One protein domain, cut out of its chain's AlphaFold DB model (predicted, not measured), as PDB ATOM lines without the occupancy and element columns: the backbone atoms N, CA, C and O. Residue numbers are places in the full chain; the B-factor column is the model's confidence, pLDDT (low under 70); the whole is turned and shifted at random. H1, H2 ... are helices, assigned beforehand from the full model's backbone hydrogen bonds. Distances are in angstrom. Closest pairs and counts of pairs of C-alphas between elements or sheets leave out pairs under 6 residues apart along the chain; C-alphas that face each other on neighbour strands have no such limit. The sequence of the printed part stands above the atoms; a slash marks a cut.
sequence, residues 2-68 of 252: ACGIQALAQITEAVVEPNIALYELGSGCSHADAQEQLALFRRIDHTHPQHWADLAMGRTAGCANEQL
ATOM      1  N   ALA A   2     220.625 232.006 188.782       83.94
ATOM      2  CA  ALA A   2     220.708 230.969 187.741       83.94
ATOM      3  C   ALA A   2     219.590 231.037 186.673       83.94
ATOM      4  O   ALA A   2     219.886 230.980 185.486       83.94
ATOM      5  N   CYS A   3     218.331 231.258 187.068       86.75
ATOM      6  CA  CYS A   3     217.205 231.354 186.126       86.75
ATOM      7  C   CYS A   3     217.358 232.515 185.126       86.75
ATOM      8  O   CYS A   3     217.067 232.359 183.949       86.75
ATOM      9  N   GLY A   4     217.893 233.661 185.561       88.62
ATOM     10  CA  GLY A   4     218.142 234.794 184.662       88.62
ATOM     11  C   GLY A   4     219.227 234.490 183.625       88.62
ATOM     12  O   GLY A   4     219.098 234.881 182.470       88.62
ATOM     13  N   ILE A   5     220.260 233.736 184.018       89.06
ATOM     14  CA  ILE A   5     221.310 233.269 183.101       89.06
ATOM     15  C   ILE A   5     220.724 232.284 182.084       89.06
ATOM     16  O   ILE A   5     221.031 232.400 180.905       89.06
ATOM     17  N   GLN A   6     219.844 231.372 182.509       87.19
ATOM     18  CA  GLN A   6     219.178 230.443 181.591       87.19
ATOM     19  C   GLN A   6     218.292 231.177 180.577       87.19
ATOM     20  O   GLN A   6     218.382 230.906 179.382       87.19
ATOM     21  N   ALA A   7     217.486 232.146 181.030       89.31
ATOM     22  CA  ALA A   7     216.675 232.978 180.140       89.31
ATOM     23  C   ALA A   7     217.549 233.683 179.089       89.31
ATOM     24  O   ALA A   7     217.257 233.643 177.896       89.31
ATOM     25  N   LEU A   8     218.659 234.283 179.533       90.31
ATOM     26  CA  LEU A   8     219.623 234.941 178.655       90.31
ATOM     27  C   LEU A   8     220.264 233.958 177.668       90.31
ATOM     28  O   LEU A   8     220.375 234.276 176.486       90.31
ATOM     29  N   ALA A   9     220.671 232.775 178.127       88.50
ATOM     30  CA  ALA A   9     221.295 231.760 177.287       88.50
ATOM     31  C   ALA A   9     220.349 231.310 176.167       88.50
ATOM     32  O   ALA A   9     220.757 231.246 175.012       88.50
ATOM     33  N   GLN A  10     219.066 231.107 176.469       87.44
ATOM     34  CA  GLN A  10     218.083 230.736 175.453       87.44
ATOM     35  C   GLN A  10     217.798 231.868 174.461       87.44
ATOM     36  O   GLN A  10     217.740 231.617 173.261       87.44
ATOM     37  N   ILE A  11     217.661 233.112 174.936       90.19
ATOM     38  CA  ILE A  11     217.436 234.280 174.063       90.19
ATOM     39  C   ILE A  11     218.629 234.509 173.130       90.19
ATOM     40  O   ILE A  11     218.457 234.913 171.985       90.19
ATOM     41  N   THR A  12     219.843 234.258 173.617       90.06
ATOM     42  CA  THR A  12     221.076 234.409 172.833       90.06
ATOM     43  C   THR A  12     221.429 233.165 172.017       90.06
ATOM     44  O   THR A  12     222.468 233.158 171.359       90.06
ATOM     45  N   GLU A  13     220.592 232.120 172.054       84.31
ATOM     46  CA  GLU A  13     220.865 230.806 171.456       84.31
ATOM     47  C   GLU A  13     222.239 230.235 171.860       84.31
ATOM     48  O   GLU A  13     222.897 229.518 171.099       84.31
ATOM     49  N   ALA A  14     222.698 230.562 173.070       81.81
ATOM     50  CA  ALA A  14     223.929 230.031 173.619       81.81
ATOM     51  C   ALA A  14     223.748 228.533 173.889       81.81
ATOM     52  O   ALA A  14     222.970 228.120 174.747       81.81
ATOM     53  N   VAL A  15     224.484 227.712 173.144       70.44
ATOM     54  CA  VAL A  15     224.464 226.258 173.307       70.44
ATOM     55  C   VAL A  15     225.379 225.878 174.465       70.44
ATOM     56  O   VAL A  15     226.591 226.084 174.397       70.44
ATOM     57  N   VAL A  16     224.806 225.292 175.515       71.19
ATOM     58  CA  VAL A  16     225.565 224.671 176.604       71.19
ATOM     59  C   VAL A  16     225.681 223.183 176.298       71.19
ATOM     60  O   VAL A  16     224.677 222.485 176.226       71.19
ATOM     61  N   GLU A  17     226.898 222.678 176.091       71.56
ATOM     62  CA  GLU A  17     227.123 221.251 175.851       71.56
ATOM     63  C   GLU A  17     227.329 220.503 177.185       71.56
ATOM     64  O   GLU A  17     228.376 220.667 177.816       71.56
ATOM     65  N   PRO A  18     226.396 219.632 177.626       75.75
ATOM     66  CA  PRO A  18     226.522 218.945 178.911       75.75
ATOM     67  C   PRO A  18     227.380 217.672 178.835       75.75
ATOM     68  O   PRO A  18     227.608 217.025 179.852       75.75
ATOM     69  N   ASN A  19     227.848 217.264 177.649       75.00
ATOM     70  CA  ASN A  19     228.367 215.913 177.417       75.00
ATOM     71  C   ASN A  19     229.477 215.503 178.392       75.00
ATOM     72  O   ASN A  19     229.383 214.437 178.990       75.00
ATOM     73  N   ILE A  20     230.509 216.328 178.587       80.81
ATOM     74  CA  ILE A  20     231.625 215.979 179.486       80.81
ATOM     75  C   ILE A  20     231.165 215.899 180.943       80.81
ATOM     76  O   ILE A  20     231.553 214.960 181.632       80.81
ATOM     77  N   ALA A  21     230.281 216.800 181.375       81.69
ATOM     78  CA  ALA A  21     229.684 216.751 182.707       81.69
ATOM     79  C   ALA A  21     228.852 215.471 182.916       81.69
ATOM     80  O   ALA A  21     228.853 214.900 184.002       81.69
ATOM     81  N   LEU A  22     228.197 214.960 181.869       82.94
ATOM     82  CA  LEU A  22     227.466 213.688 181.924       82.94
ATOM     83  C   LEU A  22     228.393 212.471 182.006       82.94
ATOM     84  O   LEU A  22     228.059 211.505 182.688       82.94
ATOM     85  N   TYR A  23     229.555 212.500 181.345       81.69
ATOM     86  CA  TYR A  23     230.581 211.462 181.524       81.69
ATOM     87  C   TYR A  23     231.223 211.525 182.913       81.69
ATOM     88  O   TYR A  23     231.522 210.481 183.490       81.69
ATOM     89  N   GLU A  24     231.419 212.722 183.465       83.44
ATOM     90  CA  GLU A  24     231.872 212.899 184.845       83.44
ATOM     91  C   GLU A  24     230.858 212.315 185.827       83.44
ATOM     92  O   GLU A  24     231.215 211.451 186.632       83.44
ATOM     93  N   LEU A  25     229.586 212.691 185.692       82.69
ATOM     94  CA  LEU A  25     228.502 212.163 186.511       82.69
ATOM     95  C   LEU A  25     228.386 210.641 186.375       82.69
ATOM     96  O   LEU A  25     228.394 209.936 187.376       82.69
ATOM     97  N   GLY A  26     228.372 210.117 185.147       78.50
ATOM     98  CA  GLY A  26     228.317 208.677 184.883       78.50
ATOM     99  C   GLY A  26     229.553 207.901 185.352       78.50
ATOM    100  O   GLY A  26     229.499 206.680 185.461       78.50
ATOM    101  N   SER A  27     230.670 208.579 185.645       75.88
ATOM    102  CA  SER A  27     231.848 207.951 186.259       75.88
ATOM    103  C   SER A  27     231.740 207.809 187.781       75.88
ATOM    104  O   SER A  27     232.429 206.966 188.357       75.88
ATOM    105  N   GLY A  28     230.901 208.627 188.428       73.94
ATOM    106  CA  GLY A  28     230.638 208.588 189.871       73.94
ATOM    107  C   GLY A  28     229.300 207.946 190.256       73.94
ATOM    108  O   GLY A  28     229.167 207.451 191.373       73.94
ATOM    109  N   CYS A  29     228.335 207.936 189.337       78.00
ATOM    110  CA  CYS A  29     226.959 207.475 189.515       78.00
ATOM    111  C   CYS A  29     226.583 206.437 188.442       78.00
ATOM    112  O   CYS A  29     227.436 205.947 187.701       78.00
ATOM    113  N   SER A  30     225.303 206.069 188.359       78.38
ATOM    114  CA  SER A  30     224.824 205.127 187.352       78.38
ATOM    115  C   SER A  30     224.590 205.799 185.991       78.38
ATOM    116  O   SER A  30     224.455 207.018 185.866       78.38
ATOM    117  N   HIS A  31     224.508 204.982 184.937       78.56
ATOM    118  CA  HIS A  31     224.122 205.456 183.607       78.56
ATOM    119  C   HIS A  31     222.728 206.100 183.597       78.56
ATOM    120  O   HIS A  31     222.528 207.094 182.899       78.56
ATOM    121  N   ALA A  32     221.796 205.542 184.374       79.69
ATOM    122  CA  ALA A  32     220.428 206.033 184.477       79.69
ATOM    123  C   ALA A  32     220.393 207.458 185.046       79.69
ATOM    124  O   ALA A  32     219.723 208.318 184.478       79.69
ATOM    125  N   ASP A  33     221.211 207.742 186.065       81.00
ATOM    126  CA  ASP A  33     221.302 209.080 186.663       81.00
ATOM    127  C   ASP A  33     221.781 210.115 185.632       81.00
ATOM    128  O   ASP A  33     221.231 211.210 185.516       81.00
ATOM    129  N   ALA A  34     222.780 209.761 184.815       81.00
ATOM    130  CA  ALA A  34     223.259 210.639 183.750       81.00
ATOM    131  C   ALA A  34     222.195 210.874 182.662       81.00
ATOM    132  O   ALA A  34     222.066 211.987 182.149       81.00
ATOM    133  N   GLN A  35     221.411 209.852 182.311       79.50
ATOM    134  CA  GLN A  35     220.306 210.010 181.363       79.50
ATOM    135  C   GLN A  35     219.200 210.912 181.915       79.50
ATOM    136  O   GLN A  35     218.699 211.767 181.183       79.50
ATOM    137  N   GLU A  36     218.853 210.765 183.191       82.00
ATOM    138  CA  GLU A  36     217.863 211.610 183.855       82.00
ATOM    139  C   GLU A  36     218.302 213.080 183.858       82.00
ATOM    140  O   GLU A  36     217.530 213.965 183.476       82.00
ATOM    141  N   GLN A  37     219.568 213.347 184.198       82.81
ATOM    142  CA  GLN A  37     220.114 214.704 184.160       82.81
ATOM    143  C   GLN A  37     220.111 215.282 182.743       82.81
ATOM    144  O   GLN A  37     219.713 216.428 182.545       82.81
ATOM    145  N   LEU A  38     220.476 214.500 181.724       82.38
ATOM    146  CA  LEU A  38     220.389 214.958 180.335       82.38
ATOM    147  C   LEU A  38     218.942 215.250 179.913       82.38
ATOM    148  O   LEU A  38     218.687 216.246 179.233       82.38
ATOM    149  N   ALA A  39     217.984 214.417 180.319       78.94
ATOM    150  CA  ALA A  39     216.570 214.673 180.073       78.94
ATOM    151  C   ALA A  39     216.110 215.969 180.760       78.94
ATOM    152  O   ALA A  39     215.332 216.730 180.186       78.94
ATOM    153  N   LEU A  40     216.614 216.263 181.962       81.00
ATOM    154  CA  LEU A  40     216.369 217.531 182.642       81.00
ATOM    155  C   LEU A  40     216.955 218.723 181.872       81.00
ATOM    156  O   LEU A  40     216.217 219.669 181.612       81.00
ATOM    157  N   PHE A  41     218.219 218.658 181.436       81.44
ATOM    158  CA  PHE A  41     218.838 219.711 180.616       81.44
ATOM    159  C   PHE A  41     218.029 219.997 179.348       81.44
ATOM    160  O   PHE A  41     217.725 221.148 179.056       81.44
ATOM    161  N   ARG A  42     217.590 218.951 178.638       79.44
ATOM    162  CA  ARG A  42     216.772 219.108 177.427       79.44
ATOM    163  C   ARG A  42     215.422 219.756 177.714       79.44
ATOM    164  O   ARG A  42     215.011 220.650 176.984       79.44
ATOM    165  N   ARG A  43     214.734 219.340 178.784       78.50
ATOM    166  CA  ARG A  43     213.473 219.978 179.201       78.50
ATOM    167  C   ARG A  43     213.681 221.457 179.516       78.50
ATOM    168  O   ARG A  43     212.874 222.293 179.114       78.50
ATOM    169  N   ILE A  44     214.780 221.777 180.195       81.31
ATOM    170  CA  ILE A  44     215.152 223.153 180.517       81.31
ATOM    171  C   ILE A  44     215.383 223.963 179.236       81.31
ATOM    172  O   ILE A  44     214.809 225.041 179.108       81.31
ATOM    173  N   ASP A  45     216.133 223.427 178.272       78.19
ATOM    174  CA  ASP A  45     216.420 224.089 176.992       78.19
ATOM    175  C   ASP A  45     215.160 224.351 176.158       78.19
ATOM    176  O   ASP A  45     215.077 225.378 175.487       78.19
ATOM    177  N   HIS A  46     214.158 223.474 176.240       77.12
ATOM    178  CA  HIS A  46     212.886 223.614 175.523       77.12
ATOM    179  C   HIS A  46     211.826 224.444 176.262       77.12
ATOM    180  O   HIS A  46     210.761 224.718 175.708       77.12
ATOM    181  N   THR A  47     212.102 224.884 177.489       83.56
ATOM    182  CA  THR A  47     211.192 225.759 178.237       83.56
ATOM    183  C   THR A  47     211.257 227.182 177.683       83.56
ATOM    184  O   THR A  47     212.344 227.704 177.454       83.56
ATOM    185  N   HIS A  48     210.112 227.844 177.497       85.94
ATOM    186  CA  HIS A  48     210.082 229.204 176.950       85.94
ATOM    187  C   HIS A  48     210.826 230.206 177.872       85.94
ATOM    188  O   HIS A  48     210.508 230.242 179.068       85.94
ATOM    189  N   PRO A  49     211.722 231.077 177.350       88.25
ATOM    190  CA  PRO A  49     212.622 231.920 178.156       88.25
ATOM    191  C   PRO A  49     211.930 232.826 179.175       88.25
ATOM    192  O   PRO A  49     212.463 233.085 180.253       88.25
ATOM    193  N   GLN A  50     210.716 233.275 178.849       88.56
ATOM    194  CA  GLN A  50     209.890 234.096 179.736       88.56
ATOM    195  C   GLN A  50     209.659 233.442 181.107       88.56
ATOM    196  O   GLN A  50     209.698 234.140 182.112       88.56
ATOM    197  N   HIS A  51     209.511 232.114 181.176       88.19
ATOM    198  CA  HIS A  51     209.311 231.419 182.453       88.19
ATOM    199  C   HIS A  51     210.527 231.562 183.366       88.19
ATOM    200  O   HIS A  51     210.395 231.832 184.560       88.19
ATOM    201  N   TRP A  52     211.727 231.432 182.800       89.12
ATOM    202  CA  TRP A  52     212.972 231.610 183.537       89.12
ATOM    203  C   TRP A  52     213.180 233.062 183.968       89.12
ATOM    204  O   TRP A  52     213.674 233.307 185.070       89.12
ATOM    205  N   ALA A  53     212.765 234.020 183.134       90.88
ATOM    206  CA  ALA A  53     212.799 235.440 183.460       90.88
ATOM    207  C   ALA A  53     211.830 235.781 184.605       90.88
ATOM    208  O   ALA A  53     212.220 236.451 185.560       90.88
ATOM    209  N   ASP A  54     210.596 235.283 184.553       91.06
ATOM    210  CA  ASP A  54     209.586 235.519 185.588       91.06
ATOM    211  C   ASP A  54     209.976 234.878 186.925       91.06
ATOM    212  O   ASP A  54     209.844 235.524 187.968       91.06
ATOM    213  N   LEU A  55     210.571 233.680 186.895       90.19
ATOM    214  CA  LEU A  55     211.146 233.038 188.078       90.19
ATOM    215  C   LEU A  55     212.328 233.845 188.639       90.19
ATOM    216  O   LEU A  55     212.442 234.038 189.848       90.19
ATOM    217  N   ALA A  56     213.200 234.375 187.773       91.25
ATOM    218  CA  ALA A  56     214.325 235.215 188.190       91.25
ATOM    219  C   ALA A  56     213.881 236.542 188.825       91.25
ATOM    220  O   ALA A  56     214.572 237.052 189.705       91.25
ATOM    221  N   MET A  57     212.744 237.085 188.383       92.81
ATOM    222  CA  MET A  57     212.137 238.311 188.908       92.81
ATOM    223  C   MET A  57     211.211 238.066 190.108       92.81
ATOM    224  O   MET A  57     210.632 239.021 190.621       92.81
ATOM    225  N   GLY A  58     211.051 236.814 190.553       91.06
ATOM    226  CA  GLY A  58     210.173 236.457 191.671       91.06
ATOM    227  C   GLY A  58     208.680 236.620 191.373       91.06
ATOM    228  O   GLY A  58     207.880 236.708 192.300       91.06
ATOM    229  N   ARG A  59     208.290 236.679 190.092       91.56
ATOM    230  CA  ARG A  59     206.882 236.777 189.664       91.56
ATOM    231  C   ARG A  59     206.166 235.432 189.744       91.56
ATOM    232  O   ARG A  59     204.950 235.391 189.894       91.56
ATOM    233  N   THR A  60     206.921 234.344 189.647       87.50
ATOM    234  CA  THR A  60     206.446 232.973 189.835       87.50
ATOM    235  C   THR A  60     207.285 232.287 190.910       87.50
ATOM    236  O   THR A  60     208.480 232.546 191.042       87.50
ATOM    237  N   ALA A  61     206.654 231.423 191.711       78.62
ATOM    238  CA  ALA A  61     207.309 230.721 192.822       78.62
ATOM    239  C   ALA A  61     207.969 229.391 192.405       78.62
ATOM    240  O   ALA A  61     208.646 228.754 193.208       78.62
ATOM    241  N   GLY A  62     207.783 228.964 191.154       70.75
ATOM    242  CA  GLY A  62     208.359 227.736 190.620       70.75
ATOM    243  C   GLY A  62     208.009 227.529 189.151       70.75
ATOM    244  O   GLY A  62     207.139 228.207 188.603       70.75
ATOM    245  N   CYS A  63     208.690 226.579 188.513       64.12
ATOM    246  CA  CYS A  63     208.271 226.057 187.216       64.12
ATOM    247  C   CYS A  63     207.113 225.082 187.448       64.12
ATOM    248  O   CYS A  63     207.259 224.135 188.221       64.12
ATOM    249  N   ALA A  64     205.965 225.291 186.801       58.47
ATOM    250  CA  ALA A  64     204.904 224.292 186.822       58.47
ATOM    251  C   ALA A  64     205.430 223.015 186.142       58.47
ATOM    252  O   ALA A  64     205.834 223.056 184.981       58.47
ATOM    253  N   ASN A  65     205.436 221.885 186.858       55.12
ATOM    254  CA  ASN A  65     205.889 220.590 186.326       55.12
ATOM    255  C   ASN A  65     205.157 220.194 185.029       55.12
ATOM    256  O   ASN A  65     205.726 219.508 184.187       55.12
ATOM    257  N   GLU A  66     203.929 220.679 184.843       52.09
ATOM    258  CA  GLU A  66     203.103 220.469 183.649       52.09
ATOM    259  C   GLU A  66     203.653 221.166 182.392       52.09
ATOM    260  O   GLU A  66     203.392 220.720 181.279       52.09
ATOM    261  N   GLN A  67     204.464 222.220 182.537       53.25
ATOM    262  CA  GLN A  67     205.084 222.935 181.410       53.25
ATOM    263  C   GLN A  67     206.434 222.339 180.985       53.25
ATOM    264  O   GLN A  67     206.947 222.671 179.920       53.25
ATOM    265  N   LEU A  68     206.993 221.436 181.797       54.78
ATOM    266  CA  LEU A  68     208.184 220.641 181.479       54.78
ATOM    267  C   LEU A  68     207.821 219.323 180.762       54.78
ATOM    268  O   LEU A  68     208.657 218.416 180.684       54.78
TER     269      LEU A  68
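What this domain is: This is residues 2 to 68 of the 252 residues of an uncharacterized protein of Cyanobium sp (UniProt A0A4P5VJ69). A long helix, H3, forms one side of an elongated, open frame: at its first part H2 folds back beside it as a helical hairpin, and near its other end H1 and H4 stand side by side, running opposite ways, with H1 steeply tilted to H3. The stretch from residue 12 to residue 18 spans from H1 to H2, and short H5 comes near H3 at residue 43. The printed part has 67 residues with five named helices, in the order H1, H2, H3, H4, H5, and no named strand; the class is all helix. It is only just loose, close to compact, with a radius of gyration of the C-alphas of 13.3 A, and spans 38 by 25 by 16 A.

Where its parts are: The longest helix, H3, holds residues 31 to 46 and measures 22.8 A from C-alpha 31 at (224.122, 205.456, 183.607) to C-alpha 46 at (212.886, 223.614, 175.523). H2, residues 19 to 28, is 14.6 A long. H1, residues 2 to 11, is 14.4 A long and begins with C-alpha 2 at (220.708, 230.969, 187.741). H4 holds residues 49 to 56 and is 10.7 A long. H5 has four residues, 65 to 68, is 5.4 A long and ends with C-alpha 68 at (208.184, 220.641, 181.479).

How they stand to each other: H3 touches H2 with residues 33 to 38 alone; the closest C-alphas are those of Leu 22 and Ala 34, 5.5 A apart. This helical hairpin has a shallow tilt of 31 degrees, opposite ways. H3 and H1 are close but not clearly touching, with the C-alphas of Gln 10 and Asp 45 closest at 7.0 A, and run the same way at a steep tilt of 62 degrees. H1 and H4 touch, the C-alphas of Ala 7 and Pro 49 being closest at 4.6 A, at a shallow tilt of 19 degrees, opposite ways. H5 is close to H3 but not clearly touching; their closest C-alphas, of Arg 43 and Leu 68, are 5.8 A apart. H2 and H4 are apart. In H1, H2, H3 and H4 every O i to N i+4 pair is within hydrogen-bond range; H5 is too short for such a pair.

The domain as a whole: The two C-alphas farthest apart are those of Ser 27 and Arg 59, at 38.3 A. The printed part, residues 2 to 68, has no cut. The links H2 to H3 and H3 to H4 are tight, those from H1 to H2 and from H4 to H5 are short, and no link is long. The mean pLDDT of the printed part is 80.6; residues 63 to 68 are under 70, and H5 has a mean of 54.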